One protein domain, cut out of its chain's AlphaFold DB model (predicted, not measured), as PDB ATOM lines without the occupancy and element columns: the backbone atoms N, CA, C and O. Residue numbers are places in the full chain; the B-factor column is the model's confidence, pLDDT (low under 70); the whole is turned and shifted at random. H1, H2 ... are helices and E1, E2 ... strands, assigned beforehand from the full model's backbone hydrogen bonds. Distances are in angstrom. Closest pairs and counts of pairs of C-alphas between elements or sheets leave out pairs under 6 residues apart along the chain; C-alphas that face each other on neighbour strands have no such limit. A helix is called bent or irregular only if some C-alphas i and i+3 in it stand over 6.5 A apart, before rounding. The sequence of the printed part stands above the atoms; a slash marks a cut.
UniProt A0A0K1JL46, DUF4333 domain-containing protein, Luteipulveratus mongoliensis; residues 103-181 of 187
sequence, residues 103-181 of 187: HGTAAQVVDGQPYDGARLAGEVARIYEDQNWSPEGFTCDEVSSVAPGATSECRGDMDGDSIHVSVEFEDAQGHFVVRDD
ATOM      1  N   HIS A 103     102.527  90.026  89.636       94.19
ATOM      2  CA  HIS A 103     101.870  88.721  89.724       94.19
ATOM      3  C   HIS A 103     102.895  87.594  89.848       94.19
ATOM      4  O   HIS A 103     103.974  87.643  89.253       94.19
ATOM      5  N   GLY A 104     102.525  86.558  90.596       94.44
ATOM      6  CA  GLY A 104     103.357  85.404  90.900       94.44
ATOM      7  C   GLY A 104     102.594  84.088  90.900       94.44
ATOM      8  O   GLY A 104     101.377  84.024  90.725       94.44
ATOM      9  N   THR A 105     103.324  82.988  91.068       96.38
ATOM     10  CA  THR A 105     102.724  81.664  91.258       96.38
ATOM     11  C   THR A 105     103.504  80.896  92.309       96.38
ATOM     12  O   THR A 105     104.701  80.649  92.165       96.38
ATOM     13  N   ALA A 106     102.817  80.506  93.375       93.75
ATOM     14  CA  ALA A 106     103.390  79.753  94.471       93.75
ATOM     15  C   ALA A 106     103.634  78.300  94.035       93.75
ATOM     16  O   ALA A 106     102.724  77.571  93.635       93.75
ATOM     17  N   ALA A 107     104.884  77.851  94.113       90.56
ATOM     18  CA  ALA A 107     105.227  76.483  93.754       90.56
ATOM     19  C   ALA A 107     104.680  75.484  94.788       90.56
ATOM     20  O   ALA A 107     104.745  75.727  95.993       90.56
ATOM     21  N   GLN A 108     104.240  74.309  94.322       91.62
ATOM     22  CA  GLN A 108     103.798  73.185  95.168       91.62
ATOM     23  C   GLN A 108     102.590  73.497  96.068       91.62
ATOM     24  O   GLN A 108     102.498  72.982  97.182       91.62
ATOM     25  N   VAL A 109     101.664  74.330  95.595       92.31
ATOM     26  CA  VAL A 109     100.407  74.594  96.298       92.31
ATOM     27  C   VAL A 109      99.490  73.373  96.275       92.31
ATOM     28  O   VAL A 109      99.397  72.648  95.282       92.31
ATOM     29  N   VAL A 110      98.799  73.166  97.395       93.31
ATOM     30  CA  VAL A 110      97.684  72.230  97.531       93.31
ATOM     31  C   VAL A 110      96.504  73.013  98.096       93.31
ATOM     32  O   VAL A 110      96.630  73.633  99.151       93.31
ATOM     33  N   ASP A 111      95.374  72.976  97.394       94.56
ATOM     34  CA  ASP A 111      94.142  73.667  97.786       94.56
ATOM     35  C   ASP A 111      93.737  73.336  99.235       94.56
ATOM     36  O   ASP A 111      93.738  72.170  99.655       94.56
ATOM     37  N   GLY A 112      93.426  74.374 100.012       93.06
ATOM     38  CA  GLY A 112      92.987  74.257 101.399       93.06
ATOM     39  C   GLY A 112      94.077  73.873 102.409       93.06
ATOM     40  O   GLY A 112      93.758  73.620 103.572       93.06
ATOM     41  N   GLN A 113      95.344  73.765 101.997       96.25
ATOM     42  CA  GLN A 113      96.464  73.448 102.890       96.25
ATOM     43  C   GLN A 113      97.251  74.704 103.273       96.25
ATOM     44  O   GLN A 113      97.280  75.666 102.500       96.25
ATOM     45  N   PRO A 114      97.910  74.705 104.446       97.19
ATOM     46  CA  PRO A 114      98.809  75.784 104.809       97.19
ATOM     47  C   PRO A 114      99.982  75.873 103.831       97.19
ATOM     48  O   PRO A 114     100.492  74.855 103.352       97.19
ATOM     49  N   TYR A 115     100.421  77.099 103.567       97.38
ATOM     50  CA  TYR A 115     101.580  77.392 102.738       97.38
ATOM     51  C   TYR A 115     102.682  78.038 103.568       97.38
ATOM     52  O   TYR A 115     102.443  78.950 104.360       97.38
ATOM     53  N   ASP A 116     103.897  77.537 103.374       97.56
ATOM     54  CA  ASP A 116     105.076  77.965 104.113       97.56
ATOM     55  C   ASP A 116     105.492  79.389 103.709       97.56
ATOM     56  O   ASP A 116     105.725  79.675 102.530       97.56
ATOM     57  N   GLY A 117     105.606  80.276 104.698       96.94
ATOM     58  CA  GLY A 117     105.952  81.680 104.475       96.94
ATOM     59  C   GLY A 117     107.365  81.879 103.919       96.94
ATOM     60  O   GLY A 117     107.594  82.793 103.130       96.94
ATOM     61  N   ALA A 118     108.325  81.001 104.234       97.06
ATOM     62  CA  ALA A 118     109.677  81.101 103.682       97.06
ATOM     63  C   ALA A 118     109.715  80.725 102.192       97.06
ATOM     64  O   ALA A 118     110.451  81.337 101.416       97.06
ATOM     65  N   ARG A 119     108.892  79.758 101.765       96.69
ATOM     66  CA  ARG A 119     108.683  79.470 100.337       96.69
ATOM     67  C   ARG A 119     108.032  80.645  99.626       96.69
ATOM     68  O   ARG A 119     108.514  81.025  98.563       96.69
ATOM     69  N   LEU A 120     106.992  81.231 100.220       97.06
ATOM     70  CA  LEU A 120     106.323  82.398  99.645       97.06
ATOM     71  C   LEU A 120     107.296  83.570  99.488       97.06
ATOM     72  O   LEU A 120     107.370  84.151  98.412       97.06
ATOM     73  N   ALA A 121     108.112  83.842 100.508       97.50
ATOM     74  CA  ALA A 121     109.148  84.871 100.468       97.50
ATOM     75  C   ALA A 121     110.154  84.656  99.331       97.50
ATOM     76  O   ALA A 121     110.543  85.612  98.665       97.50
ATOM     77  N   GLY A 122     110.541  83.403  99.074       96.75
ATOM     78  CA  GLY A 122     111.414  83.060  97.954       96.75
ATOM     79  C   GLY A 122     110.784  83.343  96.589       96.75
ATOM     80  O   GLY A 122     111.473  83.832  95.698       96.75
ATOM     81  N   GLU A 123     109.490  83.066  96.416       96.75
ATOM     82  CA  GLU A 123     108.792  83.380  95.162       96.75
ATOM     83  C   GLU A 123     108.570  84.890  94.996       96.75
ATOM     84  O   GLU A 123     108.780  85.415  93.907       96.75
ATOM     85  N   VAL A 124     108.238  85.611  96.071       95.88
ATOM     86  CA  VAL A 124     108.126  87.079  96.046       95.88
ATOM     87  C   VAL A 124     109.464  87.718  95.676       95.88
ATOM     88  O   VAL A 124     109.508  88.543  94.767       95.88
ATOM     89  N   ALA A 125     110.569  87.301  96.304       96.19
ATOM     90  CA  ALA A 125     111.900  87.806  95.975       96.19
ATOM     91  C   ALA A 125     112.244  87.589  94.492       96.19
ATOM     92  O   ALA A 125     112.676  88.524  93.826       96.19
ATOM     93  N   ARG A 126     111.964  86.406  93.928       95.19
ATOM     94  CA  ARG A 126     112.194  86.149  92.496       95.19
ATOM     95  C   ARG A 126     111.432  87.101  91.581       95.19
ATOM     96  O   ARG A 126     111.986  87.541  90.583       95.19
ATOM     97  N   ILE A 127     110.190  87.446  91.920       94.31
ATOM     98  CA  ILE A 127     109.399  88.394  91.122       94.31
ATOM     99  C   ILE A 127     110.080  89.766  91.089       94.31
ATOM    100  O   ILE A 127     110.173  90.373  90.024       94.31
ATOM    101  N   TYR A 128     110.591  90.242  92.228       92.50
ATOM    102  CA  TYR A 128     111.338  91.501  92.288       92.50
ATOM    103  C   TYR A 128     112.685  91.410  91.544       92.50
ATOM    104  O   TYR A 128     113.042  92.341  90.819       92.50
ATOM    105  N   GLU A 129     113.403  90.286  91.640       94.00
ATOM    106  CA  GLU A 129     114.626  90.036  90.856       94.00
ATOM    107  C   GLU A 129     114.360  90.091  89.342       94.00
ATOM    108  O   GLU A 129     115.124  90.713  88.600       94.00
ATOM    109  N   ASP A 130     113.250  89.510  88.877       92.69
ATOM    110  CA  ASP A 130     112.845  89.516  87.465       92.69
ATOM    111  C   ASP A 130     112.523  90.930  86.947       92.69
ATOM    112  O   ASP A 130     112.664  91.208  85.752       92.69
ATOM    113  N   GLN A 131     112.152  91.854  87.839       89.12
ATOM    114  CA  GLN A 131     111.998  93.285  87.543       89.12
ATOM    115  C   GLN A 131     113.317  94.070  87.636       89.12
ATOM    116  O   GLN A 131     113.317  95.297  87.524       89.12
ATOM    117  N   ASN A 132     114.452  93.380  87.779       91.50
ATOM    118  CA  ASN A 132     115.789  93.961  87.888       91.50
ATOM    119  C   ASN A 132     115.990  94.798  89.174       91.50
ATOM    120  O   ASN A 132     116.773  95.752  89.176       91.50
ATOM    121  N   TRP A 133     115.302  94.427  90.259       91.50
ATOM    122  CA  TRP A 133     115.578  94.899  91.620       91.50
ATOM    123  C   TRP A 133     116.457  93.903  92.390       91.50
ATOM    124  O   TRP A 133     116.660  92.771  91.955       91.50
ATOM    125  N   SER A 134     117.001  94.332  93.535       94.44
ATOM    126  CA  SER A 134     117.858  93.509  94.399       94.44
ATOM    127  C   SER A 134     117.196  93.272  95.764       94.44
ATOM    128  O   SER A 134     117.486  94.008  96.711       94.44
ATOM    129  N   PRO A 135     116.285  92.288  95.881       94.75
ATOM    130  CA  PRO A 135     115.626  91.977  97.141       94.75
ATOM    131  C   PRO A 135     116.571  91.241  98.097       94.75
ATOM    132  O   PRO A 135     117.237  90.273  97.731       94.75
ATOM    133  N   GLU A 136     116.586  91.657  99.358       95.31
ATOM    134  CA  GLU A 136     117.355  91.021 100.425       95.31
ATOM    135  C   GLU A 136     116.466  90.739 101.642       95.31
ATOM    136  O   GLU A 136     115.522  91.468 101.938       95.31
ATOM    137  N   GLY A 137     116.747  89.644 102.356       94.75
ATOM    138  CA  GLY A 137     116.143  89.383 103.670       94.75
ATOM    139  C   GLY A 137     114.622  89.183 103.695       94.75
ATOM    140  O   GLY A 137     114.030  89.290 104.766       94.75
ATOM    141  N   PHE A 138     113.990  88.886 102.556       95.50
ATOM    142  CA  PHE A 138     112.541  88.710 102.490       95.50
ATOM    143  C   PHE A 138     112.039  87.594 103.413       95.50
ATOM    144  O   PHE A 138     112.550  86.472 103.427       95.50
ATOM    145  N   THR A 139     110.986  87.905 104.157       97.50
ATOM    146  CA  THR A 139     110.258  86.992 105.035       97.50
ATOM    147  C   THR A 139     108.770  87.229 104.861       97.50
ATOM    148  O   THR A 139     108.348  88.377 104.750       97.50
ATOM    149  N   CYS A 140     107.980  86.160 104.837       97.69
ATOM    150  CA  CYS A 140     106.525  86.247 104.803       97.69
ATOM    151  C   CYS A 140     105.929  85.454 105.959       97.69
ATOM    152  O   CYS A 140     106.526  84.476 106.425       97.69
ATOM    153  N   ASP A 141     104.751  85.875 106.397       97.94
ATOM    154  CA  ASP A 141     103.944  85.117 107.342       97.94
ATOM    155  C   ASP A 141     103.485  83.779 106.726       97.94
ATOM    156  O   ASP A 141     103.436  83.593 105.508       97.94
ATOM    157  N   GLU A 142     103.180  82.796 107.574       97.06
ATOM    158  CA  GLU A 142     102.598  81.538 107.101       97.06
ATOM    159  C   GLU A 142     101.143  81.747 106.676       97.06
ATOM    160  O   GLU A 142     100.333  82.334 107.400       97.06
ATOM    161  N   VAL A 143     100.778  81.182 105.527       97.31
ATOM    162  CA  VAL A 143      99.395  81.189 105.052       97.31
ATOM    163  C   VAL A 143      98.699  79.978 105.652       97.31
ATOM    164  O   VAL A 143      99.068  78.842 105.374       97.31
ATOM    165  N   SER A 144      97.669  80.200 106.463       96.06
ATOM    166  CA  SER A 144      96.956  79.102 107.139       96.06
ATOM    167  C   SER A 144      96.253  78.126 106.184       96.06
ATOM    168  O   SER A 144      96.130  76.942 106.496       96.06
ATOM    169  N   SER A 145      95.793  78.616 105.032       96.12
ATOM    170  CA  SER A 145      95.134  77.833 103.988       96.12
ATOM    171  C   SER A 145      95.193  78.592 102.666       96.12
ATOM    172  O   SER A 145      94.745  79.736 102.613       96.12
ATOM    173  N   VAL A 146      95.683  77.961 101.599       96.38
ATOM    174  CA  VAL A 146      95.618  78.551 100.254       96.38
ATOM    175  C   VAL A 146      94.188  78.481  99.736       96.38
ATOM    176  O   VAL A 146      93.615  77.398  99.627       96.38
ATOM    177  N   ALA A 147      93.614  79.647  99.463       95.25
ATOM    178  CA  ALA A 147      92.283  79.837  98.906       95.25
ATOM    179  C   ALA A 147      92.212  81.232  98.252       95.25
ATOM    180  O   ALA A 147      92.997  82.105  98.629       95.25
ATOM    181  N   PRO A 148      91.259  81.475  97.334       95.69
ATOM    182  CA  PRO A 148      91.029  82.812  96.791       95.69
ATOM    183  C   PRO A 148      90.810  83.846  97.908       95.69
ATOM    184  O   PRO A 148      90.003  83.624  98.815       95.69
ATOM    185  N   GLY A 149      91.527  84.965  97.841       93.06
ATOM    186  CA  GLY A 149      91.511  86.045  98.827       93.06
ATOM    187  C   GLY A 149      92.304  85.764 100.110       93.06
ATOM    188  O   GLY A 149      92.257  86.573 101.035       93.06
ATOM    189  N   ALA A 150      93.013  84.633 100.215       95.62
ATOM    190  CA  ALA A 150      93.942  84.411 101.320       95.62
ATOM    191  C   ALA A 150      95.109  85.399 101.214       95.62
ATOM    192  O   ALA A 150      95.672  85.570 100.134       95.62
ATOM    193  N   THR A 151      95.488  86.025 102.329       96.44
ATOM    194  CA  THR A 151      96.562  87.021 102.353       96.44
ATOM    195  C   THR A 151      97.732  86.603 103.236       96.44
ATOM    196  O   THR A 151      97.574  85.855 104.202       96.44
ATOM    197  N   SER A 152      98.917  87.103 102.896       96.88
ATOM    198  CA  SER A 152     100.132  87.010 103.701       96.88
ATOM    199  C   SER A 152     100.883  88.327 103.653       96.88
ATOM    200  O   SER A 152     101.064  88.897 102.582       96.88
ATOM    201  N   GLU A 153     101.394  88.767 104.794       96.81
ATOM    202  CA  GLU A 153     102.285  89.921 104.856       96.81
ATOM    203  C   GLU A 153     103.727  89.477 104.630       96.81
ATOM    204  O   GLU A 153     104.158  88.447 105.155       96.81
ATOM    205  N   CYS A 154     104.473  90.267 103.868       97.00
ATOM    206  CA  CYS A 154     105.882  90.056 103.588       97.00
ATOM    207  C   CYS A 154     106.685  91.324 103.894       97.00
ATOM    208  O   CYS A 154     106.237  92.451 103.676       97.00
ATOM    209  N   ARG A 155     107.898  91.137 104.410       96.19
ATOM    210  CA  ARG A 155     108.850  92.206 104.726       96.19
ATOM    211  C   ARG A 155     110.221  91.836 104.200       96.19
ATOM    212  O   ARG A 155     110.629  90.685 104.341       96.19
ATOM    213  N   GLY A 156     110.935  92.811 103.668       94.69
ATOM    214  CA  GLY A 156     112.308  92.651 103.203       94.69
ATOM    215  C   GLY A 156     112.961  94.002 102.971       94.69
ATOM    216  O   GLY A 156     112.403  95.036 103.338       94.69
ATOM    217  N   ASP A 157     114.123  93.982 102.339       94.38
ATOM    218  CA  ASP A 157     114.830  95.177 101.900       94.38
ATOM    219  C   ASP A 157     114.955  95.162 100.368       94.38
ATOM    220  O   ASP A 157     115.204  94.119  99.763       94.38
ATOM    221  N   MET A 158     114.774  96.319  99.733       92.00
ATOM    222  CA  MET A 158     114.997  96.544  98.305       92.00
ATOM    223  C   MET A 158     115.963  97.708  98.132       92.00
ATOM    224  O   MET A 158     115.689  98.811  98.592       92.00
ATOM    225  N   ASP A 159     117.110  97.464  97.498       89.56
ATOM    226  CA  ASP A 159     118.150  98.483  97.266       89.56
ATOM    227  C   ASP A 159     118.616  99.220  98.548       89.56
ATOM    228  O   ASP A 159     119.146 100.331  98.498       89.56
ATOM    229  N   GLY A 160     118.471  98.568  99.707       91.44
ATOM    230  CA  GLY A 160     118.824  99.103 101.025       91.44
ATOM    231  C   GLY A 160     117.688  99.810 101.772       91.44
ATOM    232  O   GLY A 160     117.913 100.255 102.897       91.44
ATOM    233  N   ASP A 161     116.491  99.891 101.186       90.75
ATOM    234  CA  ASP A 161     115.287 100.422 101.822       90.75
ATOM    235  C   ASP A 161     114.357  99.287 102.268       90.75
ATOM    236  O   ASP A 161     114.025  98.392 101.489       90.75
ATOM    237  N   SER A 162     113.903  99.329 103.522       91.88
ATOM    238  CA  SER A 162     112.960  98.335 104.038       91.88
ATOM    239  C   SER A 162     111.563  98.554 103.467       91.88
ATOM    240  O   SER A 162     111.024  99.664 103.503       91.88
ATOM    241  N   ILE A 163     110.953  97.475 102.994       91.75
ATOM    242  CA  ILE A 163     109.651  97.483 102.331       91.75
ATOM    243  C   ILE A 163     108.700  96.452 102.933       91.75
ATOM    244  O   ILE A 163     109.102  95.431 103.498       91.75
ATOM    245  N   HIS A 164     107.412  96.761 102.816       94.12
ATOM    246  CA  HIS A 164     106.302  95.969 103.324       94.12
ATOM    247  C   HIS A 164     105.303  95.758 102.196       94.12
ATOM    248  O   HIS A 164     104.841  96.721 101.582       94.12
ATOM    249  N   VAL A 165     104.995  94.498 101.914       93.88
ATOM    250  CA  VAL A 165     104.117  94.123 100.808       93.88
ATOM    251  C   VAL A 165     103.151  93.050 101.277       93.88
ATOM    252  O   VAL A 165     103.523  92.160 102.041       93.88
ATOM    253  N   SER A 166     101.918  93.121 100.795       94.94
ATOM    254  CA  SER A 166     100.901  92.106 101.043       94.94
ATOM    255  C   SER A 166     100.763  91.225  99.807       94.94
ATOM    256  O   SER A 166     100.758  91.702  98.674       94.94
ATOM    257  N   VAL A 167     100.684  89.919 100.015       95.88
ATOM    258  CA  VAL A 167     100.455  88.933  98.962       95.88
ATOM    259  C   VAL A 167      99.035  88.425  99.099       95.88
ATOM    260  O   VAL A 167      98.664  87.954 100.171       95.88
ATOM    261  N   GLU A 168      98.254  88.495  98.029       96.31
ATOM    262  CA  GLU A 168      96.881  87.998  97.970       96.31
ATOM    263  C   GLU A 168      96.788  86.877  96.934       96.31
ATOM    264  O   GLU A 168      97.124  87.071  95.767       96.31
ATOM    265  N   PHE A 169      96.339  85.695  97.354       96.50
ATOM    266  CA  PHE A 169      96.100  84.570  96.454       96.50
ATOM    267  C   PHE A 169      94.831  84.813  95.638       96.50
ATOM    268  O   PHE A 169      93.743  84.960  96.189       96.50
ATOM    269  N   GLU A 170      94.960  84.821  94.317       95.38
ATOM    270  CA  GLU A 170      93.852  85.000  93.377       95.38
ATOM    271  C   GLU A 170      93.031  83.708  93.250       95.38
ATOM    272  O   GLU A 170      91.816  83.749  93.047       95.38
ATOM    273  N   ASP A 171      93.675  82.549  93.427       94.56
ATOM    274  CA  ASP A 171      93.016  81.251  93.353       94.56
ATOM    275  C   ASP A 171      93.644  80.151  94.231       94.56
ATOM    276  O   ASP A 171      94.601  80.355  94.980       94.56
ATOM    277  N   ALA A 172      93.059  78.952  94.159       93.94
ATOM    278  CA  ALA A 172      93.490  77.765  94.896       93.94
ATOM    279  C   ALA A 172      94.687  77.038  94.250       93.94
ATOM    280  O   ALA A 172      95.220  76.080  94.815       93.94
ATOM    281  N   GLN A 173      95.109  77.466  93.061       94.31
ATOM    282  CA  GLN A 173      96.230  76.902  92.316       94.31
ATOM    283  C   GLN A 173      97.542  77.605  92.674       94.31
ATOM    284  O   GLN A 173      98.610  77.146  92.270       94.31
ATOM    285  N   GLY A 174      97.466  78.667  93.479       93.75
ATOM    286  CA  GLY A 174      98.623  79.391  93.972       93.75
ATOM    287  C   GLY A 174      98.972  80.620  93.149       93.75
ATOM    288  O   GLY A 174     100.064  81.149  93.339       93.75
ATOM    289  N   HIS A 175      98.105  81.064  92.238       96.69
ATOM    290  CA  HIS A 175      98.282  82.362  91.593       96.69
ATOM    291  C   HIS A 175      98.077  83.463  92.631       96.69
ATOM    292  O   HIS A 175      97.164  83.376  93.454       96.69
ATOM    293  N   PHE A 176      98.960  84.458  92.646       96.25
ATOM    294  CA  PHE A 176      98.898  85.536  93.623       96.25
ATOM    295  C   PHE A 176      99.333  86.871  93.030       96.25
ATOM    296  O   PHE A 176     100.131  86.927  92.091       96.25
ATOM    297  N   VAL A 177      98.859  87.945  93.652       95.62
ATOM    298  CA  VAL A 177      99.261  89.321  93.380       95.62
ATOM    299  C   VAL A 177      99.984  89.898  94.594       95.62
ATOM    300  O   VAL A 177      99.584  89.678  95.738       95.62
ATOM    301  N   VAL A 178     101.065  90.628  94.349       93.94
ATOM    302  CA  VAL A 178     101.779  91.410  95.358       93.94
ATOM    303  C   VAL A 178     101.254  92.837  95.293       93.94
ATOM    304  O   VAL A 178     101.301  93.485  94.244       93.94
ATOM    305  N   ARG A 179     100.733  93.324  96.415       90.00
ATOM    306  CA  ARG A 179     100.303  94.705  96.594       90.00
ATOM    307  C   ARG A 179     101.279  95.387  97.533       90.00
ATOM    308  O   ARG A 179     101.440  94.971  98.682       90.00
ATOM    309  N   ASP A 180     101.896  96.450  97.049       84.00
ATOM    310  CA  ASP A 180     102.702  97.295  97.907       84.00
ATOM    311  C   ASP A 180     101.779  98.002  98.904       84.00
ATOM    312  O   ASP A 180     100.855  98.722  98.513       84.00
ATOM    313  N   ASP A 181     102.036  97.825 100.199       70.38
ATOM    314  CA  ASP A 181     101.413  98.649 101.230       70.38
ATOM    315  C   ASP A 181     102.192  99.967 101.290       70.38
ATOM    316  O   ASP A 181     102.840 100.314 102.281       70.38
TER     317      ASP A 181
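What this domain is: This is residues 103 to 181 of the 187 residues of the protein "DUF4333 domain-containing protein" of Luteipulveratus mongoliensis (UniProt A0A0K1JL46). Look for one antiparallel sheet of five strands, curled like part of a barrel round a single helix, H1, which lies in the hollow of the curl. The barrel is not closed: its edge strands E1 and E2 are apart, while the long strands E3 and E4 make a hairpin whose turn, residues 159 and 160, lies at one end of the longest axis, with Gly 112 of the long link from E1 to H1 at the other. The printed part has 79 residues with one named helix and five named strands, in the order E1 H1 E2 E3 E4 E5 along the chain, and the sheet runs E1 E5 E4 E3 E2. The class is mixed, helices and strands. The whole is compact, with a radius of gyration of the C-alphas of 11.6 A, and elongated in outline, spanning 36 by 20 by 19 A.

Where its parts are: Begin in the sheet with E4, residues 161 to 169, the longest strand by residues; find C-alpha 161 at (115.287, 100.422, 101.822), and from there the strand runs 25.5 A to C-alpha 169 at (96.100, 84.570, 96.454). Before it comes E3, residues 151 to 158, 21.1 A from first to last C-alpha, and before that E2, residues 135 to 140, 13.2 A long. After E4 look for E5, residues 175 to 180, 16.8 A long, which ends at C-alpha 180 at (102.702, 97.295, 97.907). The short strand E1, residues 103 to 105, is 7.3 A long and begins at C-alpha 103 at (101.870, 88.721, 89.724). The helix H1 takes residues 117 to 130 and measures 20.0 A from first to last C-alpha.

How they stand to each other: Start with the sheet, which is strongly twisted and curled: from edge to edge the way across it turns by 136 degrees. E2, E3, E4 and E5 form a meander, each strand the antiparallel neighbour of the one before. In the hairpin of E3 and E4, at 154 degrees between directions, look at N 154 and O 165, 2.8 A apart, and N 163 and O 156, 2.9 A apart, within hydrogen-bond range. In the hairpin of E4 and E5, at 144 degrees, N 166 and O 179 are 2.8 A apart. In the hairpin of E2 and E3, at 158 degrees, N 139 and O 155 are 2.8 A apart. At one edge, E1 is the antiparallel neighbour of E5 at 140 degrees, with N 104 and O 176 2.8 A apart. At the other edge is E2, and E1 and E2 are apart. H1 is on one face of this sheet, making two layers, a helix layer and a sheet layer, and the sheet curls round it. The closest C-alphas of H1 and E2 are those of Gly 117 and Cys 140, 4.6 A apart. For H1 and E1 the closest C-alphas are those of Gly 104 and Ile 127, 6.7 A apart. H1 is not bent, and every O i to N i+4 pair in it is within hydrogen-bond range.

The domain as a whole: The two C-alphas farthest apart are those of Gly 112 and Gly 160, 35.8 A. The printed part runs from residue 103 to residue 181 without a cut. The link from E1 to H1, 11 residues, is long; the link from E2 to E3, 10 residues, is short; the other three links are tight. The mean pLDDT of the printed part of this model is 94.4, and no printed residue is under 70.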